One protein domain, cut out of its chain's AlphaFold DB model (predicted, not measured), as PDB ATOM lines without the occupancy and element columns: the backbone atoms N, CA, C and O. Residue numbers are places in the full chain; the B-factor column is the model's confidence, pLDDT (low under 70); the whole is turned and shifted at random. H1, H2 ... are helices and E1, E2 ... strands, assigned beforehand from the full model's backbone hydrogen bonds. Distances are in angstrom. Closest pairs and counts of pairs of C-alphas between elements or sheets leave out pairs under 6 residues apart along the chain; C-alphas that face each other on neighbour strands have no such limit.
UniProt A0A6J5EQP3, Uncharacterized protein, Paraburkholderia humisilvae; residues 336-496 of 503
ATOM      1  N   GLY A 336     119.064 160.607 115.642       53.28
ATOM      2  CA  GLY A 336     119.191 161.369 116.886       53.28
ATOM      3  C   GLY A 336     119.304 160.500 118.139       53.28
ATOM      4  O   GLY A 336     118.407 160.518 118.969       53.28
ATOM      5  N   GLY A 337     120.376 159.724 118.272       59.69
ATOM      6  CA  GLY A 337     120.757 159.032 119.500       59.69
ATOM      7  C   GLY A 337     121.898 159.742 120.234       59.69
ATOM      8  O   GLY A 337     122.554 160.643 119.716       59.69
ATOM      9  N   ILE A 338     122.136 159.316 121.466       67.81
ATOM     10  CA  ILE A 338     123.142 159.827 122.398       67.81
ATOM     11  C   ILE A 338     124.442 159.040 122.194       67.81
ATOM     12  O   ILE A 338     124.403 157.840 121.946       67.81
ATOM     13  N   SER A 339     125.600 159.697 122.281       78.06
ATOM     14  CA  SER A 339     126.915 159.030 122.225       78.06
ATOM     15  C   SER A 339     127.045 157.968 123.326       78.06
ATOM     16  O   SER A 339     126.910 158.291 124.513       78.06
ATOM     17  N   LEU A 340     127.338 156.719 122.953       81.62
ATOM     18  CA  LEU A 340     127.634 155.639 123.895       81.62
ATOM     19  C   LEU A 340     128.880 155.967 124.720       81.62
ATOM     20  O   LEU A 340     128.866 155.805 125.939       81.62
ATOM     21  N   ARG A 341     129.932 156.483 124.074       83.75
ATOM     22  CA  ARG A 341     131.189 156.860 124.729       83.75
ATOM     23  C   ARG A 341     130.970 157.902 125.815       83.75
ATOM     24  O   ARG A 341     131.439 157.734 126.936       83.75
ATOM     25  N   THR A 342     130.230 158.959 125.494       77.56
ATOM     26  CA  THR A 342     129.901 160.001 126.476       77.56
ATOM     27  C   THR A 342     129.008 159.437 127.577       77.56
ATOM     28  O   THR A 342     129.160 159.795 128.740       77.56
ATOM     29  N   THR A 343     128.106 158.514 127.230       79.25
ATOM     30  CA  THR A 343     127.218 157.895 128.215       79.25
ATOM     31  C   THR A 343     127.974 157.073 129.245       79.25
ATOM     32  O   THR A 343     127.746 157.228 130.443       79.25
ATOM     33  N   LEU A 344     128.909 156.244 128.786       82.62
ATOM     34  CA  LEU A 344     129.774 155.456 129.655       82.62
ATOM     35  C   LEU A 344     130.712 156.335 130.485       82.62
ATOM     36  O   LEU A 344     130.922 156.025 131.651       82.62
ATOM     37  N   ALA A 345     131.222 157.441 129.931       81.31
ATOM     38  CA  ALA A 345     132.066 158.378 130.673       81.31
ATOM     39  C   ALA A 345     131.322 159.012 131.861       81.31
ATOM     40  O   ALA A 345     131.812 158.964 132.985       81.31
ATOM     41  N   VAL A 346     130.113 159.539 131.629       74.56
ATOM     42  CA  VAL A 346     129.278 160.131 132.690       74.56
ATOM     43  C   VAL A 346     128.846 159.074 133.705       74.56
ATOM     44  O   VAL A 346     128.858 159.325 134.908       74.56
ATOM     45  N   PHE A 347     128.469 157.880 133.239       80.56
ATOM     46  CA  PHE A 347     128.122 156.774 134.126       80.56
ATOM     47  C   PHE A 347     129.301 156.374 135.023       80.56
ATOM     48  O   PHE A 347     129.129 156.246 136.232       80.56
ATOM     49  N   ALA A 348     130.498 156.229 134.449       82.44
ATOM     50  CA  ALA A 348     131.706 155.914 135.201       82.44
ATOM     51  C   ALA A 348     132.005 156.997 136.245       82.44
ATOM     52  O   ALA A 348     132.219 156.669 137.406       82.44
ATOM     53  N   GLU A 349     131.936 158.275 135.869       77.88
ATOM     54  CA  GLU A 349     132.151 159.396 136.789       77.88
ATOM     55  C   GLU A 349     131.187 159.357 137.986       77.88
ATOM     56  O   GLU A 349     131.629 159.434 139.135       77.88
ATOM     57  N   LYS A 350     129.886 159.160 137.728       75.38
ATOM     58  CA  LYS A 350     128.850 159.077 138.771       75.38
ATOM     59  C   LYS A 350     129.051 157.911 139.730       75.38
ATOM     60  O   LYS A 350     128.858 158.065 140.929       75.38
ATOM     61  N   GLU A 351     129.437 156.752 139.211       81.62
ATOM     62  CA  GLU A 351     129.669 155.552 140.022       81.62
ATOM     63  C   GLU A 351     131.092 155.530 140.626       81.62
ATOM     64  O   GLU A 351     131.473 154.580 141.315       81.62
ATOM     65  N   HIS A 352     131.885 156.588 140.404       86.25
ATOM     66  CA  HIS A 352     133.275 156.741 140.842       86.25
ATOM     67  C   HIS A 352     134.238 155.684 140.270       86.25
ATOM     68  O   HIS A 352     135.116 155.174 140.975       86.25
ATOM     69  N   TYR A 353     134.069 155.364 138.989       89.88
ATOM     70  CA  TYR A 353     134.948 154.520 138.183       89.88
ATOM     71  C   TYR A 353     135.773 155.358 137.202       89.88
ATOM     72  O   TYR A 353     135.333 156.387 136.691       89.88
ATOM     73  N   GLN A 354     136.974 154.881 136.889       91.38
ATOM     74  CA  GLN A 354     137.753 155.372 135.756       91.38
ATOM     75  C   GLN A 354     137.234 154.764 134.452       91.38
ATOM     76  O   GLN A 354     136.737 153.638 134.433       91.38
ATOM     77  N   PHE A 355     137.374 155.499 133.352       92.19
ATOM     78  CA  PHE A 355     136.880 155.089 132.042       92.19
ATOM     79  C   PHE A 355     137.995 155.093 131.000       92.19
ATOM     80  O   PHE A 355     138.641 156.118 130.776       92.19
ATOM     81  N   THR A 356     138.179 153.952 130.336       92.25
ATOM     82  CA  THR A 356     139.166 153.758 129.271       92.25
ATOM     83  C   THR A 356     138.471 153.316 127.988       92.25
ATOM     84  O   THR A 356     137.718 152.344 127.981       92.25
ATOM     85  N   TRP A 357     138.741 154.028 126.891       90.88
ATOM     86  CA  TRP A 357     138.192 153.730 125.568       90.88
ATOM     87  C   TRP A 357     139.284 153.197 124.641       90.88
ATOM     88  O   TRP A 357     140.231 153.923 124.326       90.88
ATOM     89  N   GLY A 358     139.131 151.954 124.204       88.75
ATOM     90  CA  GLY A 358     140.055 151.252 123.326       88.75
ATOM     91  C   GLY A 358     140.154 151.887 121.942       88.75
ATOM     92  O   GLY A 358     139.198 152.451 121.393       88.75
ATOM     93  N   GLY A 359     141.347 151.805 121.358       84.12
ATOM     94  CA  GLY A 359     141.592 152.264 119.995       84.12
ATOM     95  C   GLY A 359     140.794 151.437 118.985       84.12
ATOM     96  O   GLY A 359     140.790 150.214 119.046       84.12
ATOM     97  N   GLY A 360     140.123 152.102 118.040       81.31
ATOM     98  CA  GLY A 360     139.355 151.427 116.985       81.31
ATOM     99  C   GLY A 360     137.923 151.041 117.361       81.31
ATOM    100  O   GLY A 360     137.214 150.511 116.510       81.31
ATOM    101  N   VAL A 361     137.463 151.351 118.578       87.06
ATOM    102  CA  VAL A 361     136.054 151.190 118.954       87.06
ATOM    103  C   VAL A 361     135.222 152.364 118.413       87.06
ATOM    104  O   VAL A 361     135.476 153.511 118.812       87.06
ATOM    105  N   PRO A 362     134.226 152.123 117.534       83.44
ATOM    106  CA  PRO A 362     133.354 153.176 117.031       83.44
ATOM    107  C   PRO A 362     132.388 153.663 118.120       83.44
ATOM    108  O   PRO A 362     131.793 152.870 118.849       83.44
ATOM    109  N   ASP A 363     132.191 154.980 118.215       83.50
ATOM    110  CA  ASP A 363     131.163 155.541 119.095       83.50
ATOM    111  C   ASP A 363     129.781 155.408 118.447       83.50
ATOM    112  O   ASP A 363     129.464 156.089 117.470       83.50
ATOM    113  N   ARG A 364     128.943 154.524 118.993       80.19
ATOM    114  CA  ARG A 364     127.590 154.285 118.482       80.19
ATOM    115  C   ARG A 364     126.572 155.190 119.170       80.19
ATOM    116  O   ARG A 364     126.664 155.470 120.363       80.19
ATOM    117  N   LYS A 365     125.555 155.617 118.421       77.75
ATOM    118  CA  LYS A 365     124.417 156.362 118.968       77.75
ATOM    119  C   LYS A 365     123.399 155.404 119.598       77.75
ATOM    120  O   LYS A 365     122.955 154.465 118.941       77.75
ATOM    121  N   ILE A 366     123.008 155.662 120.846       72.44
ATOM    122  CA  ILE A 366     121.981 154.917 121.591       72.44
ATOM    123  C   ILE A 366     120.732 155.781 121.804       72.44
ATOM    124  O   ILE A 366     120.823 156.978 122.049       72.44
ATOM    125  N   THR A 367     119.539 155.202 121.699       63.97
ATOM    126  CA  THR A 367     118.293 155.991 121.648       63.97
ATOM    127  C   THR A 367     117.900 156.604 122.999       63.97
ATOM    128  O   THR A 367     117.326 157.690 123.026       63.97
ATOM    129  N   VAL A 368     118.204 155.931 124.116       57.97
ATOM    130  CA  VAL A 368     117.882 156.360 125.493       57.97
ATOM    131  C   VAL A 368     118.928 155.768 126.450       57.97
ATOM    132  O   VAL A 368     119.276 154.601 126.259       57.97
ATOM    133  N   PRO A 369     119.402 156.488 127.489       55.41
ATOM    134  CA  PRO A 369     120.282 155.902 128.494       55.41
ATOM    135  C   PRO A 369     119.519 154.809 129.266       55.41
ATOM    136  O   PRO A 369     118.483 155.108 129.869       55.41
ATOM    137  N   PRO A 370     119.988 153.550 129.279       52.69
ATOM    138  CA  PRO A 370     119.391 152.506 130.116       52.69
ATOM    139  C   PRO A 370     119.754 152.642 131.606       52.69
ATOM    140  O   PRO A 370     119.216 151.921 132.440       52.69
ATOM    141  N   VAL A 371     120.638 153.586 131.933       51.66
ATOM    142  CA  VAL A 371     121.368 153.711 133.203       51.66
ATOM    143  C   VAL A 371     120.467 153.827 134.437       51.66
ATOM    144  O   VAL A 371     120.874 153.430 135.520       51.66
ATOM    145  N   ASP A 372     119.228 154.286 134.289       51.75
ATOM    146  CA  ASP A 372     118.345 154.552 135.433       51.75
ATOM    147  C   ASP A 372     117.184 153.552 135.559       51.75
ATOM    148  O   ASP A 372     116.293 153.722 136.393       51.75
ATOM    149  N   ARG A 373     117.158 152.503 134.723       52.09
ATOM    150  CA  ARG A 373     116.139 151.437 134.808       52.09
ATOM    151  C   ARG A 373     116.468 150.384 135.859       52.09
ATOM    152  O   ARG A 373     115.556 149.735 136.364       52.09
ATOM    153  N   GLU A 374     117.746 150.247 136.200       60.31
ATOM    154  CA  GLU A 374     118.243 149.154 137.024       60.31
ATOM    155  C   GLU A 374     118.832 149.665 138.347       60.31
ATOM    156  O   GLU A 374     119.637 150.598 138.355       60.31
ATOM    157  N   PRO A 375     118.469 149.055 139.490       58.81
ATOM    158  CA  PRO A 375     118.890 149.526 140.806       58.81
ATOM    159  C   PRO A 375     120.346 149.174 141.142       58.81
ATOM    160  O   PRO A 375     120.841 149.601 142.180       58.81
ATOM    161  N   ASN A 376     121.022 148.363 140.321       78.25
ATOM    162  CA  ASN A 376     122.376 147.889 140.597       78.25
ATOM    163  C   ASN A 376     123.337 148.166 139.430       78.25
ATOM    164  O   ASN A 376     122.961 148.101 138.263       78.25
ATOM    165  N   PHE A 377     124.590 148.454 139.782       83.00
ATOM    166  CA  PHE A 377     125.666 148.817 138.859       83.00
ATOM    167  C   PHE A 377     125.886 147.790 137.734       83.00
ATOM    168  O   PHE A 377     125.972 148.167 136.569       83.00
ATOM    169  N   ASP A 378     125.920 146.494 138.065       82.31
ATOM    170  CA  ASP A 378     126.198 145.431 137.090       82.31
ATOM    171  C   ASP A 378     125.099 145.326 136.025       82.31
ATOM    172  O   ASP A 378     125.387 145.190 134.838       82.31
ATOM    173  N   ALA A 379     123.833 145.440 136.425       81.69
ATOM    174  CA  ALA A 379     122.696 145.415 135.514       81.69
ATOM    175  C   ALA A 379     122.680 146.646 134.598       81.69
ATOM    176  O   ALA A 379     122.455 146.499 133.397       81.69
ATOM    177  N   LYS A 380     123.016 147.834 135.123       82.62
ATOM    178  CA  LYS A 380     123.176 149.050 134.304       82.62
ATOM    179  C   LYS A 380     124.252 148.866 133.230       82.62
ATOM    180  O   LYS A 380     124.042 149.224 132.072       82.62
ATOM    181  N   LEU A 381     125.388 148.277 133.599       86.06
ATOM    182  CA  LEU A 381     126.487 147.966 132.680       86.06
ATOM    183  C   LEU A 381     126.096 146.943 131.618       86.06
ATOM    184  O   LEU A 381     126.427 147.122 130.448       86.06
ATOM    185  N   VAL A 382     125.360 145.901 132.003       87.12
ATOM    186  CA  VAL A 382     124.815 144.916 131.063       87.12
ATOM    187  C   VAL A 382     123.877 145.579 130.062       87.12
ATOM    188  O   VAL A 382     123.980 145.301 128.869       87.12
ATOM    189  N   ASP A 383     122.999 146.476 130.498       84.50
ATOM    190  CA  ASP A 383     122.086 147.158 129.583       84.50
ATOM    191  C   ASP A 383     122.798 148.157 128.666       84.50
ATOM    192  O   ASP A 383     122.448 148.257 127.489       84.50
ATOM    193  N   LEU A 384     123.827 148.854 129.155       83.31
ATOM    194  CA  LEU A 384     124.710 149.656 128.304       83.31
ATOM    195  C   LEU A 384     125.443 148.776 127.282       83.31
ATOM    196  O   LEU A 384     125.510 149.132 126.107       83.31
ATOM    197  N   GLY A 385     125.907 147.596 127.702       86.19
ATOM    198  CA  GLY A 385     126.484 146.579 126.827       86.19
ATOM    199  C   GLY A 385     125.509 146.124 125.741       86.19
ATOM    200  O   GLY A 385     125.848 146.142 124.560       86.19
ATOM    201  N   LYS A 386     124.262 145.809 126.101       85.69
ATOM    202  CA  LYS A 386     123.197 145.453 125.145       85.69
ATOM    203  C   LYS A 386     122.869 146.598 124.194       85.69
ATOM    204  O   LYS A 386     122.703 146.375 123.000       85.69
ATOM    205  N   ALA A 387     122.806 147.831 124.696       79.44
ATOM    206  CA  ALA A 387     122.599 149.011 123.861       79.44
ATOM    207  C   ALA A 387     123.763 149.231 122.877       79.44
ATOM    208  O   ALA A 387     123.564 149.788 121.799       79.44
ATOM    209  N   SER A 388     124.962 148.763 123.236       75.69
ATOM    210  CA  SER A 388     126.151 148.781 122.386       75.69
ATOM    211  C   SER A 388     126.302 147.577 121.450       75.69
ATOM    212  O   SER A 388     127.229 147.597 120.646       75.69
ATOM    213  N   ALA A 389     125.437 146.553 121.522       70.56
ATOM    214  CA  ALA A 389     125.616 145.264 120.838       70.56
ATOM    215  C   ALA A 389     126.068 145.429 119.372       70.56
ATOM    216  O   ALA A 389     125.401 146.102 118.581       70.56
ATOM    217  N   GLY A 390     127.239 144.877 119.038       73.94
ATOM    218  CA  GLY A 390     127.893 145.030 117.730       73.94
ATOM    219  C   GLY A 390     128.969 146.125 117.648       73.94
ATOM    220  O   GLY A 390     129.594 146.273 116.600       73.94
ATOM    221  N   ALA A 391     129.165 146.937 118.696       77.38
ATOM    222  CA  ALA A 391     130.131 148.045 118.704       77.38
ATOM    223  C   ALA A 391     131.375 147.775 119.562       77.38
ATOM    224  O   ALA A 391     132.464 148.209 119.192       77.38
ATOM    225  N   CYS A 392     131.225 147.098 120.706       89.69
ATOM    226  CA  CYS A 392     132.319 146.878 121.654       89.69
ATOM    227  C   CYS A 392     132.031 145.777 122.678       89.69
ATOM    228  O   CYS A 392     130.883 145.419 122.931       89.69
ATOM    229  N   ASN A 393     133.095 145.299 123.317       93.12
ATOM    230  CA  ASN A 393     133.062 144.550 124.567       93.12
ATOM    231  C   ASN A 393     133.344 145.495 125.740       93.12
ATOM    232  O   ASN A 393     134.151 146.420 125.616       93.12
ATOM    233  N   LEU A 394     132.702 145.251 126.883       94.12
ATOM    234  CA  LEU A 394     132.903 146.036 128.101       94.12
ATOM    235  C   LEU A 394     133.618 145.185 129.149       94.12
ATOM    236  O   LEU A 394     133.149 144.106 129.502       94.12
ATOM    237  N   GLY A 395     134.735 145.680 129.664       94.81
ATOM    238  CA  GLY A 395     135.440 145.114 130.806       94.81
ATOM    239  C   GLY A 395     135.210 145.957 132.045       94.81
ATOM    240  O   GLY A 395     135.313 147.177 131.995       94.81
ATOM    241  N   VAL A 396     134.945 145.317 133.172       94.69
ATOM    242  CA  VAL A 396     134.763 145.978 134.458       94.69
ATOM    243  C   VAL A 396     135.713 145.345 135.448       94.69
ATOM    244  O   VAL A 396     135.610 144.165 135.772       94.69
ATOM    245  N   ASP A 397     136.624 146.153 135.955       93.25
ATOM    246  CA  ASP A 397     137.456 145.792 137.081       93.25
ATOM    247  C   ASP A 397     136.917 146.493 138.327       93.25
ATOM    248  O   ASP A 397     137.102 147.698 138.519       93.25
ATOM    249  N   LYS A 398     136.229 145.730 139.177       90.19
ATOM    250  CA  LYS A 398     135.678 146.244 140.433       90.19
ATOM    251  C   LYS A 398     136.732 146.459 141.514       90.19
ATOM    252  O   LYS A 398     136.473 147.203 142.456       90.19
ATOM    253  N   GLU A 399     137.896 145.823 141.401       87.75
ATOM    254  CA  GLU A 399     138.997 145.998 142.350       87.75
ATOM    255  C   GLU A 399     139.646 147.370 142.146       87.75
ATOM    256  O   GLU A 399     139.783 148.145 143.092       87.75
ATOM    257  N   THR A 400     139.987 147.702 140.898       90.69
ATOM    258  CA  THR A 400     140.591 149.004 140.556       90.69
ATOM    259  C   THR A 400     139.575 150.096 140.251       90.69
ATOM    260  O   THR A 400     139.962 151.242 140.030       90.69
ATOM    261  N   LYS A 401     138.284 149.754 140.242       92.81
ATOM    262  CA  LYS A 401     137.186 150.627 139.820       92.81
ATOM    263  C   LYS A 401     137.423 151.231 138.435       92.81
ATOM    264  O   LYS A 401     137.375 152.447 138.262       92.81
ATOM    265  N   THR A 402     137.673 150.387 137.439       93.38
ATOM    266  CA  THR A 402     137.893 150.830 136.052       93.38
ATOM    267  C   THR A 402     136.966 150.110 135.081       93.38
ATOM    268  O   THR A 402     136.768 148.899 135.181       93.38
ATOM    269  N   ILE A 403     136.408 150.860 134.131       94.44
ATOM    270  CA  ILE A 403     135.651 150.351 132.988       94.44
ATOM    271  C   ILE A 403     136.524 150.482 131.738       94.44
ATOM    272  O   ILE A 403     137.027 151.563 131.427       94.44
ATOM    273  N   TYR A 404     136.675 149.379 131.017       94.50
ATOM    274  CA  TYR A 404     137.391 149.262 129.754       94.50
ATOM    275  C   TYR A 404     136.393 149.011 128.630       94.50
ATOM    276  O   TYR A 404     135.444 148.244 128.796       94.50
ATOM    277  N   VAL A 405     136.617 149.629 127.480       94.25
ATOM    278  CA  VAL A 405     135.830 149.390 126.270       94.25
ATOM    279  C   VAL A 405     136.775 148.954 125.174       94.25
ATOM    280  O   VAL A 405     137.641 149.729 124.791       94.25
ATOM    281  N   GLU A 406     136.605 147.746 124.655       93.75
ATOM    282  CA  GLU A 406     137.547 147.149 123.707       93.75
ATOM    283  C   GLU A 406     136.815 146.554 122.497       93.75
ATOM    284  O   GLU A 406     135.660 146.131 122.620       93.75
ATOM    285  N   PRO A 407     137.439 146.528 121.307       89.69
ATOM    286  CA  PRO A 407     136.768 146.077 120.089       89.69
ATOM    287  C   PRO A 407     136.478 144.569 120.112       89.69
ATOM    288  O   PRO A 407     135.463 144.124 119.581       89.69
ATOM    289  N   ASP A 408     137.314 143.784 120.793       89.44
ATOM    290  CA  ASP A 408     137.189 142.333 120.922       89.44
ATOM    291  C   ASP A 408     137.489 141.859 122.358       89.44
ATOM    292  O   ASP A 408     137.977 142.612 123.202       89.44
ATOM    293  N   LEU A 409     137.169 140.593 122.646       89.50
ATOM    294  CA  LEU A 409     137.408 139.970 123.953       89.50
ATOM    295  C   LEU A 409     138.894 139.892 124.333       89.50
ATOM    296  O   LEU A 409     139.222 139.873 125.519       89.50
ATOM    297  N   GLY A 410     139.787 139.828 123.344       85.00
ATOM    298  CA  GLY A 410     141.231 139.812 123.544       85.00
ATOM    299  C   GLY A 410     141.774 141.175 123.968       85.00
ATOM    300  O   GLY A 410     142.738 141.218 124.722       85.00
ATOM    301  N   GLY A 411     141.133 142.276 123.571       86.38
ATOM    302  CA  GLY A 411     141.471 143.625 124.035       86.38
ATOM    303  C   GLY A 411     141.283 143.811 125.545       86.38
ATOM    304  O   GLY A 411     141.991 144.600 126.163       86.38
ATOM    305  N   LEU A 412     140.417 143.016 126.186       91.94
ATOM    306  CA  LEU A 412     140.134 143.078 127.629       91.94
ATOM    307  C   LEU A 412     141.238 142.473 128.521       91.94
ATOM    308  O   LEU A 412     140.954 142.016 129.635       91.94
ATOM    309  N   VAL A 413     142.498 142.473 128.065       91.31
ATOM    310  CA  VAL A 413     143.653 141.883 128.765       91.31
ATOM    311  C   VAL A 413     143.750 142.360 130.209       91.31
ATOM    312  O   VAL A 413     143.948 141.528 131.088       91.31
ATOM    313  N   GLU A 414     143.548 143.650 130.483       90.56
ATOM    314  CA  GLU A 414     143.658 144.217 131.838       90.56
ATOM    315  C   GLU A 414     142.703 143.571 132.856       90.56
ATOM    316  O   GLU A 414     143.033 143.451 134.038       90.56
ATOM    317  N   VAL A 415     141.539 143.096 132.403       93.19
ATOM    318  CA  VAL A 415     140.532 142.445 133.254       93.19
ATOM    319  C   VAL A 415     140.761 140.934 133.297       93.19
ATOM    320  O   VAL A 415     140.885 140.347 134.374       93.19
ATOM    321  N   ILE A 416     140.871 140.282 132.135       92.69
ATOM    322  CA  ILE A 416     140.947 138.812 132.065       92.69
ATOM    323  C   ILE A 416     142.292 138.272 132.577       92.69
ATOM    324  O   ILE A 416     142.336 137.217 133.215       92.69
ATOM    325  N   ALA A 417     143.388 139.020 132.397       92.19
ATOM    326  CA  ALA A 417     144.706 138.655 132.916       92.19
ATOM    327  C   ALA A 417     144.712 138.526 134.434       92.19
ATOM    328  O   ALA A 417     145.381 137.644 134.982       92.19
ATOM    329  N   LYS A 418     143.958 139.391 135.118       91.12
ATOM    330  CA  LYS A 418     143.855 139.366 136.575       91.12
ATOM    331  C   LYS A 418     143.169 138.102 137.064       91.12
ATOM    332  O   LYS A 418     143.566 137.615 138.116       91.12
ATOM    333  N   ALA A 419     142.256 137.515 136.289       89.25
ATOM    334  CA  ALA A 419     141.660 136.205 136.558       89.25
ATOM    335  C   ALA A 419     142.568 135.011 136.173       89.25
ATOM    336  O   ALA A 419     142.164 133.864 136.327       89.25
ATOM    337  N   GLY A 420     143.792 135.248 135.682       90.94
ATOM    338  CA  GLY A 420     144.719 134.191 135.252       90.94
ATOM    339  C   GLY A 420     144.507 133.712 133.811       90.94
ATOM    340  O   GLY A 420     145.133 132.739 133.387       90.94
ATOM    341  N   ILE A 421     143.666 134.405 133.044       93.81
ATOM    342  CA  ILE A 421     143.365 134.085 131.648       93.81
ATOM    343  C   ILE A 421     144.380 134.794 130.741       93.81
ATOM    344  O   ILE A 421     144.751 135.948 130.954       93.81
ATOM    345  N   GLU A 422     144.891 134.079 129.746       93.56
ATOM    346  CA  GLU A 422     145.762 134.622 128.705       93.56
ATOM    347  C   GLU A 422     144.931 135.174 127.545       93.56
ATOM    348  O   GLU A 422     145.127 136.317 127.146       93.56
ATOM    349  N   THR A 423     143.985 134.383 127.034       93.38
ATOM    350  CA  THR A 423     143.105 134.794 125.933       93.38
ATOM    351  C   THR A 423     141.695 134.264 126.124       93.38
ATOM    352  O   THR A 423     141.501 133.127 126.568       93.38
ATOM    353  N   LEU A 424     140.726 135.066 125.694       94.00
ATOM    354  CA  LEU A 424     139.318 134.714 125.643       94.00
ATOM    355  C   LEU A 424     138.789 134.991 124.233       94.00
ATOM    356  O   LEU A 424     139.001 136.079 123.705       94.00
ATOM    357  N   SER A 425     138.130 134.017 123.612       93.69
ATOM    358  CA  SER A 425     137.595 134.182 122.255       93.69
ATOM    359  C   SER A 425     136.357 133.330 122.031       93.69
ATOM    360  O   SER A 425     136.344 132.160 122.421       93.69
ATOM    361  N   GLU A 426     135.364 133.868 121.333       92.50
ATOM    362  CA  GLU A 426     134.186 133.122 120.901       92.50
ATOM    363  C   GLU A 426     134.326 132.663 119.443       92.50
ATOM    364  O   GLU A 426     134.733 133.428 118.570       92.50
ATOM    365  N   ALA A 427     133.968 131.408 119.172       91.81
ATOM    366  CA  ALA A 427     133.767 130.906 117.818       91.81
ATOM    367  C   ALA A 427     132.761 129.749 117.810       91.81
ATOM    368  O   ALA A 427     132.839 128.841 118.638       91.81
ATOM    369  N   ASN A 428     131.855 129.726 116.826       90.62
ATOM    370  CA  ASN A 428     130.889 128.637 116.617       90.62
ATOM    371  C   ASN A 428     130.045 128.300 117.865       90.62
ATOM    372  O   ASN A 428     129.839 127.124 118.160       90.62
ATOM    373  N   ALA A 429     129.584 129.315 118.608       90.69
ATOM    374  CA  ALA A 429     128.852 129.170 119.876       90.69
ATOM    375  C   ALA A 429     129.638 128.469 121.007       90.69
ATOM    376  O   ALA A 429     129.057 128.004 121.992       90.69
ATOM    377  N   PHE A 430     130.968 128.415 120.890       93.81
ATOM    378  CA  PHE A 430     131.867 127.982 121.950       93.81
ATOM    379  C   PHE A 430     132.800 129.115 122.357       93.81
ATOM    380  O   PHE A 430     133.438 129.758 121.522       93.81
ATOM    381  N   LEU A 431     132.941 129.289 123.665       95.00
ATOM    382  CA  LEU A 431     133.947 130.152 124.253       95.00
ATOM    383  C   LEU A 431     135.218 129.330 124.473       95.00
ATOM    384  O   LEU A 431     135.195 128.297 125.148       95.00
ATOM    385  N   THR A 432     136.321 129.769 123.877       96.00
ATOM    386  CA  THR A 432     137.654 129.207 124.107       96.00
ATOM    387  C   THR A 432     138.368 130.046 125.155       96.00
ATOM    388  O   THR A 432     138.520 131.257 124.987       96.00
ATOM    389  N   VAL A 433     138.823 129.384 126.216       95.94
ATOM    390  CA  VAL A 433     139.577 129.989 127.313       95.94
ATOM    391  C   VAL A 433     140.976 129.391 127.308       95.94
ATOM    392  O   VAL A 433     141.132 128.169 127.399       95.94
ATOM    393  N   LYS A 434     141.991 130.249 127.205       96.06
ATOM    394  CA  LYS A 434     143.394 129.876 127.397       96.06
ATOM    395  C   LYS A 434     143.891 130.506 128.685       96.06
ATOM    396  O   LYS A 434     143.801 131.720 128.853       96.06
ATOM    397  N   LEU A 435     144.403 129.691 129.590       95.69
ATOM    398  CA  LEU A 435     144.906 130.093 130.895       95.69
ATOM    399  C   LEU A 435     146.418 130.298 130.842       95.69
ATOM    400  O   LEU A 435     147.121 129.594 130.122       95.69
ATOM    401  N   ARG A 436     146.931 131.228 131.652       94.88
ATOM    402  CA  ARG A 436     148.382 131.460 131.770       94.88
ATOM    403  C   ARG A 436     149.103 130.270 132.400       94.88
ATOM    404  O   ARG A 436     150.258 130.001 132.085       94.88
ATOM    405  N   VAL A 437     148.426 129.591 133.323       93.19
ATOM    406  CA  VAL A 437     148.899 128.405 134.039       93.19
ATOM    407  C   VAL A 437     147.723 127.466 134.291       93.19
ATOM    408  O   VAL A 437     146.570 127.894 134.285       93.19
ATOM    409  N   SER A 438     148.012 126.186 134.527       91.12
ATOM    410  CA  SER A 438     146.984 125.222 134.924       91.12
ATOM    411  C   SER A 438     146.391 125.631 136.283       91.12
ATOM    412  O   SER A 438     147.168 125.828 137.225       91.12
ATOM    413  N   PRO A 439     145.057 125.734 136.412       89.50
ATOM    414  CA  PRO A 439     144.416 126.120 137.659       89.50
ATOM    415  C   PRO A 439     144.449 124.949 138.643       89.50
ATOM    416  O   PRO A 439     144.436 123.781 138.239       89.50
ATOM    417  N   LYS A 440     144.482 125.249 139.941       88.75
ATOM    418  CA  LYS A 440     144.314 124.249 141.008       88.75
ATOM    419  C   LYS A 440     142.839 123.976 141.268       88.75
ATOM    420  O   LYS A 440     142.475 122.829 141.519       88.75
ATOM    421  N   THR A 441     142.005 125.012 141.212       88.44
ATOM    422  CA  THR A 441     140.547 124.915 141.334       88.44
ATOM    423  C   THR A 441     139.863 125.696 140.218       88.44
ATOM    424  O   THR A 441     140.294 126.791 139.848       88.44
ATOM    425  N   MET A 442     138.793 125.124 139.660       89.62
ATOM    426  CA  MET A 442     138.013 125.758 138.601       89.62
ATOM    427  C   MET A 442     136.538 125.381 138.695       89.62
ATOM    428  O   MET A 442     136.214 124.200 138.812       89.62
ATOM    429  N   TYR A 443     135.674 126.382 138.543       89.81
ATOM    430  CA  TYR A 443     134.224 126.225 138.470       89.81
ATOM    431  C   TYR A 443     133.661 127.066 137.333       89.81
ATOM    432  O   TYR A 443     134.094 128.202 137.130       89.81
ATOM    433  N   VAL A 444     132.703 126.499 136.601       93.00
ATOM    434  CA  VAL A 444     131.978 127.199 135.538       93.00
ATOM    435  C   VAL A 444     130.492 126.982 135.745       93.00
ATOM    436  O   VAL A 444     130.022 125.847 135.654       93.00
ATOM    437  N   ILE A 445     129.767 128.058 136.025       93.06
ATOM    438  CA  ILE A 445     128.350 128.012 136.390       93.06
ATOM    439  C   ILE A 445     127.556 128.864 135.402       93.06
ATOM    440  O   ILE A 445     127.961 129.976 135.060       93.06
ATOM    441  N   ASP A 446     126.418 128.352 134.942       92.75
ATOM    442  CA  ASP A 446     125.407 129.154 134.263       92.75
ATOM    443  C   ASP A 446     124.622 129.909 135.335       92.75
ATOM    444  O   ASP A 446     123.930 129.317 136.157       92.75
ATOM    445  N   ARG A 447     124.746 131.234 135.369       90.62
ATOM    446  CA  ARG A 447     124.109 132.054 136.408       90.62
ATOM    447  C   ARG A 447     122.610 132.244 136.190       90.62
ATOM    448  O   ARG A 447     121.956 132.835 137.050       90.62
ATOM    449  N   VAL A 448     122.060 131.810 135.056       88.50
ATOM    450  CA  VAL A 448     120.617 131.887 134.796       88.50
ATOM    451  C   VAL A 448     119.871 130.840 135.618       88.50
ATOM    452  O   VAL A 448     118.860 131.161 136.242       88.50
ATOM    453  N   ASP A 449     120.377 129.608 135.651       90.75
ATOM    454  CA  ASP A 449     119.757 128.474 136.348       90.75
ATOM    455  C   ASP A 449     120.628 127.877 137.468       90.75
ATOM    456  O   ASP A 449     120.203 126.953 138.165       90.75
ATOM    457  N   ASN A 450     121.812 128.452 137.690       89.31
ATOM    458  CA  ASN A 450     122.799 128.044 138.684       89.31
ATOM    459  C   ASN A 450     123.297 126.599 138.489       89.31
ATOM    460  O   ASN A 450     123.588 125.904 139.467       89.31
ATOM    461  N   SER A 451     123.349 126.137 137.234       91.12
ATOM    462  CA  SER A 451     123.810 124.798 136.856       91.12
ATOM    463  C   SER A 451     125.278 124.774 136.424       91.12
ATOM    464  O   SER A 451     125.826 125.767 135.945       91.12
ATOM    465  N   ASP A 452     125.923 123.616 136.567       91.88
ATOM    466  CA  ASP A 452     127.300 123.426 136.112       91.88
ATOM    467  C   ASP A 452     127.380 123.418 134.579       91.88
ATOM    468  O   ASP A 452     126.667 122.678 133.888       91.88
ATOM    469  N   VAL A 453     128.317 124.186 134.026       92.12
ATOM    470  CA  VAL A 453     128.592 124.194 132.588       92.12
ATOM    471  C   VAL A 453     129.658 123.156 132.265       92.12
ATOM    472  O   VAL A 453     130.784 123.195 132.758       92.12
ATOM    473  N   THR A 454     129.329 122.230 131.364       91.38
ATOM    474  CA  THR A 454     130.294 121.230 130.898       91.38
ATOM    475  C   THR A 454     131.408 121.880 130.075       91.38
ATOM    476  O   THR A 454     131.153 122.486 129.033       91.38
ATOM    477  N   VAL A 455     132.654 121.673 130.503       93.62
ATOM    478  CA  VAL A 455     133.864 122.111 129.796       93.62
ATOM    479  C   VAL A 455     134.535 120.954 129.056       93.62
ATOM    480  O   VAL A 455     134.506 119.805 129.498       93.62
ATOM    481  N   LYS A 456     135.180 121.254 127.928       95.25
ATOM    482  CA  LYS A 456     136.006 120.313 127.159       95.25
ATOM    483  C   LYS A 456     137.442 120.813 127.110       95.25
ATOM    484  O   LYS A 456     137.722 121.809 126.446       95.25
ATOM    485  N   TRP A 457     138.342 120.118 127.796       95.50
ATOM    486  CA  TRP A 457     139.770 120.424 127.781       95.50
ATOM    487  C   TRP A 457     140.417 119.983 126.465       95.50
ATOM    488  O   TRP A 457     140.152 118.887 125.970       95.50
ATOM    489  N   LYS A 458     141.264 120.849 125.907       94.88
ATOM    490  CA  LYS A 458     142.156 120.540 124.779       94.88
ATOM    491  C   LYS A 458     143.552 120.159 125.277       94.88
ATOM    492  O   LYS A 458     144.158 119.238 124.742       94.88
ATOM    493  N   ASP A 459     144.026 120.851 126.310       95.19
ATOM    494  CA  ASP A 459     145.298 120.623 127.004       95.19
ATOM    495  C   ASP A 459     145.188 121.106 128.466       95.19
ATOM    496  O   ASP A 459     144.095 121.432 128.909       95.19
ATOM    497  N   ALA A 460     146.284 121.149 129.232       92.12
ATOM    498  CA  ALA A 460     146.264 121.535 130.653       92.12
ATOM    499  C   ALA A 460     145.922 123.020 130.921       92.12
ATOM    500  O   ALA A 460     145.699 123.411 132.063       92.12
ATOM    501  N   THR A 461     145.911 123.857 129.889       96.25
ATOM    502  CA  THR A 461     145.705 125.311 129.978       96.25
ATOM    503  C   THR A 461     144.583 125.816 129.081       96.25
ATOM    504  O   THR A 461     144.132 126.943 129.251       96.25
ATOM    505  N   THR A 462     144.103 124.999 128.149       96.69
ATOM    506  CA  THR A 462     143.111 125.398 127.154       96.69
ATOM    507  C   THR A 462     141.878 124.523 127.249       96.69
ATOM    508  O   THR A 462     141.952 123.297 127.126       96.69
ATOM    509  N   PHE A 463     140.715 125.152 127.361       96.25
ATOM    510  CA  PHE A 463     139.433 124.464 127.309       96.25
ATOM    511  C   PHE A 463     138.386 125.276 126.555       96.25
ATOM    512  O   PHE A 463     138.547 126.463 126.274       96.25
ATOM    513  N   THR A 464     137.307 124.596 126.186       96.94
ATOM    514  CA  THR A 464     136.147 125.192 125.525       96.94
ATOM    515  C   THR A 464     134.883 124.913 126.316       96.94
ATOM    516  O   THR A 464     134.719 123.805 126.833       96.94
ATOM    517  N   MET A 465     133.975 125.878 126.356       95.44
ATOM    518  CA  MET A 465     132.651 125.759 126.971       95.44
ATOM    519  C   MET A 465     131.573 126.265 126.001       95.44
ATOM    520  O   MET A 465     131.879 127.115 125.161       95.44
ATOM    521  N   PRO A 466     130.331 125.753 126.060       94.94
ATOM    522  CA  PRO A 466     129.229 126.340 125.303       94.94
ATOM    523  C   PRO A 466     128.937 127.760 125.805       94.94
ATOM    524  O   PRO A 466     128.960 128.001 127.012       94.94
ATOM    525  N   VAL A 467     128.640 128.686 124.894       92.69
ATOM    526  CA  VAL A 467     128.231 130.049 125.264       92.69
ATOM    527  C   VAL A 467     126.875 130.007 125.974       92.69
ATOM    528  O   VAL A 467     125.923 129.400 125.480       92.69
ATOM    529  N   ARG A 468     126.787 130.667 127.134       94.19
ATOM    530  CA  ARG A 468     125.538 130.929 127.867       94.19
ATOM    531  C   ARG A 468     125.293 132.428 127.976       94.19
ATOM    532  O   ARG A 468     126.199 133.228 127.751       94.19
ATOM    533  N   GLU A 469     124.069 132.800 128.340       92.19
ATOM    534  CA  GLU A 469     123.698 134.206 128.528       92.19
ATOM    535  C   GLU A 469     124.481 134.840 129.684       92.19
ATOM    536  O   GLU A 469     125.011 135.940 129.537       92.19
ATOM    537  N   LYS A 470     124.590 134.137 130.819       93.38
ATOM    538  CA  LYS A 470     125.355 134.577 131.989       93.38
ATOM    539  C   LYS A 470     126.198 133.428 132.514       93.38
ATOM    540  O   LYS A 470     125.664 132.392 132.893       93.38
ATOM    541  N   MET A 471     127.505 133.618 132.556       93.88
ATOM    542  CA  MET A 471     128.464 132.624 133.018       93.88
ATOM    543  C   MET A 471     129.264 133.188 134.180       93.88
ATOM    544  O   MET A 471     129.662 134.350 134.160       93.88
ATOM    545  N   GLU A 472     129.529 132.345 135.164       93.19
ATOM    546  CA  GLU A 472     130.508 132.592 136.212       93.19
ATOM    547  C   GLU A 472     131.686 131.653 135.990       93.19
ATOM    548  O   GLU A 472     131.507 130.434 135.964       93.19
ATOM    549  N   LEU A 473     132.884 132.205 135.823       92.88
ATOM    550  CA  LEU A 473     134.125 131.446 135.745       92.88
ATOM    551  C   LEU A 473     134.972 131.769 136.972       92.88
ATOM    552  O   LEU A 473     135.532 132.860 137.076       92.88
ATOM    553  N   THR A 474     135.097 130.808 137.882       91.19
ATOM    554  CA  THR A 474     135.949 130.944 139.065       91.19
ATOM    555  C   THR A 474     137.220 130.121 138.892       91.19
ATOM    556  O   THR A 474     137.148 128.908 138.707       91.19
ATOM    557  N   LEU A 475     138.379 130.778 138.956       90.38
ATOM    558  CA  LEU A 475     139.717 130.204 138.785       90.38
ATOM    559  C   LEU A 475     140.581 130.557 139.995       90.38
ATOM    560  O   LEU A 475     140.821 131.736 140.253       90.38
ATOM    561  N   ASP A 476     141.037 129.554 140.746       88.50
ATOM    562  CA  ASP A 476     141.911 129.736 141.917       88.50
ATOM    563  C   ASP A 476     141.426 130.837 142.891       88.50
ATOM    564  O   ASP A 476     142.212 131.609 143.445       88.50
ATOM    565  N   GLY A 477     140.105 130.925 143.088       81.81
ATOM    566  CA  GLY A 477     139.456 131.895 143.980       81.81
ATOM    567  C   GLY A 477     139.176 133.274 143.370       81.81
ATOM    568  O   GLY A 477     138.683 134.154 144.074       81.81
ATOM    569  N   LYS A 478     139.460 133.481 142.081       86.62
ATOM    570  CA  LYS A 478     139.087 134.693 141.338       86.62
ATOM    571  C   LYS A 478     137.890 134.424 140.450       86.62
ATOM    572  O   LYS A 478     137.913 133.467 139.685       86.62
ATOM    573  N   THR A 479     136.889 135.291 140.521       90.62
ATOM    574  CA  THR A 479     135.627 135.115 139.803       90.62
ATOM    575  C   THR A 479     135.505 136.140 138.686       90.62
ATOM    576  O   THR A 479     135.595 137.349 138.914       90.62
ATOM    577  N   LEU A 480     135.300 135.634 137.476       92.88
ATOM    578  CA  LEU A 480     135.012 136.406 136.283       92.88
ATOM    579  C   LEU A 480     133.564 136.140 135.870       92.88
ATOM    580  O   LEU A 480     133.216 135.026 135.482       92.88
ATOM    581  N   ASP A 481     132.734 137.170 135.941       93.62
ATOM    582  CA  ASP A 481     131.377 137.143 135.414       93.62
ATOM    583  C   ASP A 481     131.398 137.517 133.937       93.62
ATOM    584  O   ASP A 481     131.940 138.556 133.560       93.62
ATOM    585  N   LEU A 482     130.773 136.700 133.097       94.25
ATOM    586  CA  LEU A 482     130.623 136.959 131.672       94.25
ATOM    587  C   LEU A 482     129.141 137.013 131.329       94.25
ATOM    588  O   LEU A 482     128.422 136.031 131.495       94.25
ATOM    589  N   THR A 483     128.679 138.148 130.820       94.50
ATOM    590  CA  THR A 483     127.318 138.298 130.298       94.50
ATOM    591  C   THR A 483     127.381 138.503 128.794       94.50
ATOM    592  O   THR A 483     127.956 139.486 128.331       94.50
ATOM    593  N   HIS A 484     126.795 137.584 128.034       93.12
ATOM    594  CA  HIS A 484     126.689 137.692 126.583       93.12
ATOM    595  C   HIS A 484     125.557 138.665 126.227       93.12
ATOM    596  O   HIS A 484     124.403 138.452 126.606       93.12
ATOM    597  N   VAL A 485     125.883 139.749 125.520       88.62
ATOM    598  CA  VAL A 485     124.944 140.848 125.223       88.62
ATOM    599  C   VAL A 485     124.467 140.888 123.767       88.62
ATOM    600  O   VAL A 485     123.583 141.683 123.455       88.62
ATOM    601  N   GLY A 486     124.978 139.996 122.908       81.50
ATOM    602  CA  GLY A 486     124.566 139.836 121.505       81.50
ATOM    603  C   GLY A 486     125.720 140.016 120.514       81.50
ATOM    604  O   GLY A 486     126.722 140.641 120.844       81.50
ATOM    605  N   ASP A 487     125.581 139.455 119.307       82.81
ATOM    606  CA  ASP A 487     126.563 139.537 118.207       82.81
ATOM    607  C   ASP A 487     128.012 139.163 118.598       82.81
ATOM    608  O   ASP A 487     128.971 139.703 118.055       82.81
ATOM    609  N   GLY A 488     128.181 138.242 119.554       84.00
ATOM    610  CA  GLY A 488     129.490 137.814 120.058       84.00
ATOM    611  C   GLY A 488     130.178 138.813 120.996       84.00
ATOM    612  O   GLY A 488     131.381 138.714 121.243       84.00
ATOM    613  N   HIS A 489     129.429 139.795 121.508       89.94
ATOM    614  CA  HIS A 489     129.913 140.779 122.467       89.94
ATOM    615  C   HIS A 489     129.523 140.435 123.900       89.94
ATOM    616  O   HIS A 489     128.467 139.854 124.182       89.94
ATOM    617  N   TYR A 490     130.378 140.867 124.820       93.81
ATOM    618  CA  TYR A 490     130.281 140.546 126.230       93.81
ATOM    619  C   TYR A 490     130.470 141.764 127.123       93.81
ATOM    620  O   TYR A 490     131.223 142.694 126.822       93.81
ATOM    621  N   VAL A 491     129.827 141.681 128.284       94.00
ATOM    622  CA  VAL A 491     130.219 142.419 129.481       94.00
ATOM    623  C   VAL A 491     130.944 141.448 130.400       94.00
ATOM    624  O   VAL A 491     130.380 140.432 130.811       94.00
ATOM    625  N   VAL A 492     132.202 141.752 130.693       94.81
ATOM    626  CA  VAL A 492     133.098 140.940 131.514       94.81
ATOM    627  C   VAL A 492     133.384 141.700 132.799       94.81
ATOM    628  O   VAL A 492     133.972 142.776 132.750       94.81
ATOM    629  N   ALA A 493     132.995 141.157 133.949       93.88
ATOM    630  CA  ALA A 493     133.233 141.779 135.246       93.88
ATOM    631  C   ALA A 493     134.133 140.902 136.119       93.88
ATOM    632  O   ALA A 493     133.801 139.763 136.443       93.88
ATOM    633  N   LEU A 494     135.272 141.454 136.531       92.19
ATOM    634  CA  LEU A 494     136.108 140.869 137.569       92.19
ATOM    635  C   LEU A 494     135.506 141.225 138.928       92.19
ATOM    636  O   LEU A 494     135.452 142.399 139.304       92.19
ATOM    637  N   GLN A 495     135.064 140.211 139.663       84.56
ATOM    638  CA  GLN A 495     134.590 140.385 141.030       84.56
ATOM    639  C   GLN A 495     135.781 140.249 141.991       84.56
ATOM    640  O   GLN A 495     136.569 139.306 141.846       84.56
ATOM    641  N   PRO A 496     135.926 141.133 142.999       68.81
ATOM    642  CA  PRO A 496     136.812 140.846 144.118       68.81
ATOM    643  C   PRO A 496     136.334 139.536 144.738       68.81
ATOM    644  O   PRO A 496     135.141 139.390 145.000       68.81
TER     645      PRO A 496
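What this domain is: This is residues 336 to 496 of the 503 residues of an uncharacterized protein of Paraburkholderia humisilvae (UniProt A0A6J5EQP3). A long, twisted sheet of seven strands forms the backbone of the domain, with H1 and H2 over one face and H3 over the opposite face. A small second sheet, E4 E5 E7, stands across from the E8 and E6 end of the large one, on the side of H3, and residues 447 to 461 join E6 to it. The printed part has 161 residues, in the order H1 E1 H2 E2 E3 H3 E4 E5 E6 E7 E8 E9 E10, class mixed. The large sheet runs E1 E3 E2 E10 E9 E8 E6 and is mixed; the small one is antiparallel. The whole is compact, with a radius of gyration of the C-alphas of 15.3 A and spans of 49 by 32 by 31 A, only just elongated.

How they stand to each other: H1, residues 340 to 350, lies over E1, residues 354 to 357, at a height over the sheet of 8.8 A; the closest C-alphas are those of Ala 345 and Phe 355, 6.0 A. E1 is an edge strand, parallel to E3, residues 402 to 406, with N 403 and O 354 2.8 A apart. H2, residues 377 to 387, is on the same face as H1 and close but not clearly touching it, with C-alphas 344 and 384 7.8 A apart. E2, residues 393 to 397, forms a hairpin with E3, N 395 to O 404 being 2.8 A, and is parallel to E10, residues 489 to 495, N 396 to O 492 being 2.8 A. H2 lies over E10, with C-alphas 382 and 491 closest at 6.2 A. H3, residues 413 to 419, lies over E10 on the opposite face, slantwise at 46 degrees on the local plane; C-alphas 415 and 494 are closest, 6.4 A. E4, residues 421 to 427, and E5, residues 430 to 435, form a hairpin, N 432 to O 425 being 2.8 A; E7, residues 462 to 466, is antiparallel to E5, N 431 to O 465 being 2.8 A. E8, residues 470 to 475, E9, residues 478 to 486, and E10 make a meander, each strand the antiparallel neighbour of the one before, with N 473 to O 480 2.9 A and N 491 to O 483 2.9 A. E6, residues 442 to 446, is the other edge strand, antiparallel to E8, N 472 to O 445 being 2.8 A. In H1 and H2 every O i to N i+4 pair is within hydrogen-bond range; in H3 1 of 3 is, beside 3 of 4 O i to N i+3 pairs.

Where its parts are: H1 begins at C-alpha 340, (127.634, 155.639, 123.895), and is 15.3 A long, as is H2. E9 is the longest strand, 25.1 A, and E4 measures 17.1 A. E10, 19.1 A, ends at C-alpha 495, (134.590, 140.385, 141.030).

The domain as a whole: The C-alphas farthest apart, of Gly 336 and Lys 440, are 50.9 A apart, and the printed part has no cut. The links E1 to H2 and E6 to E7 are long. The mean pLDDT of the printed part is 86.5, and residues 336 to 338, 367 to 375 and 496 are under 70.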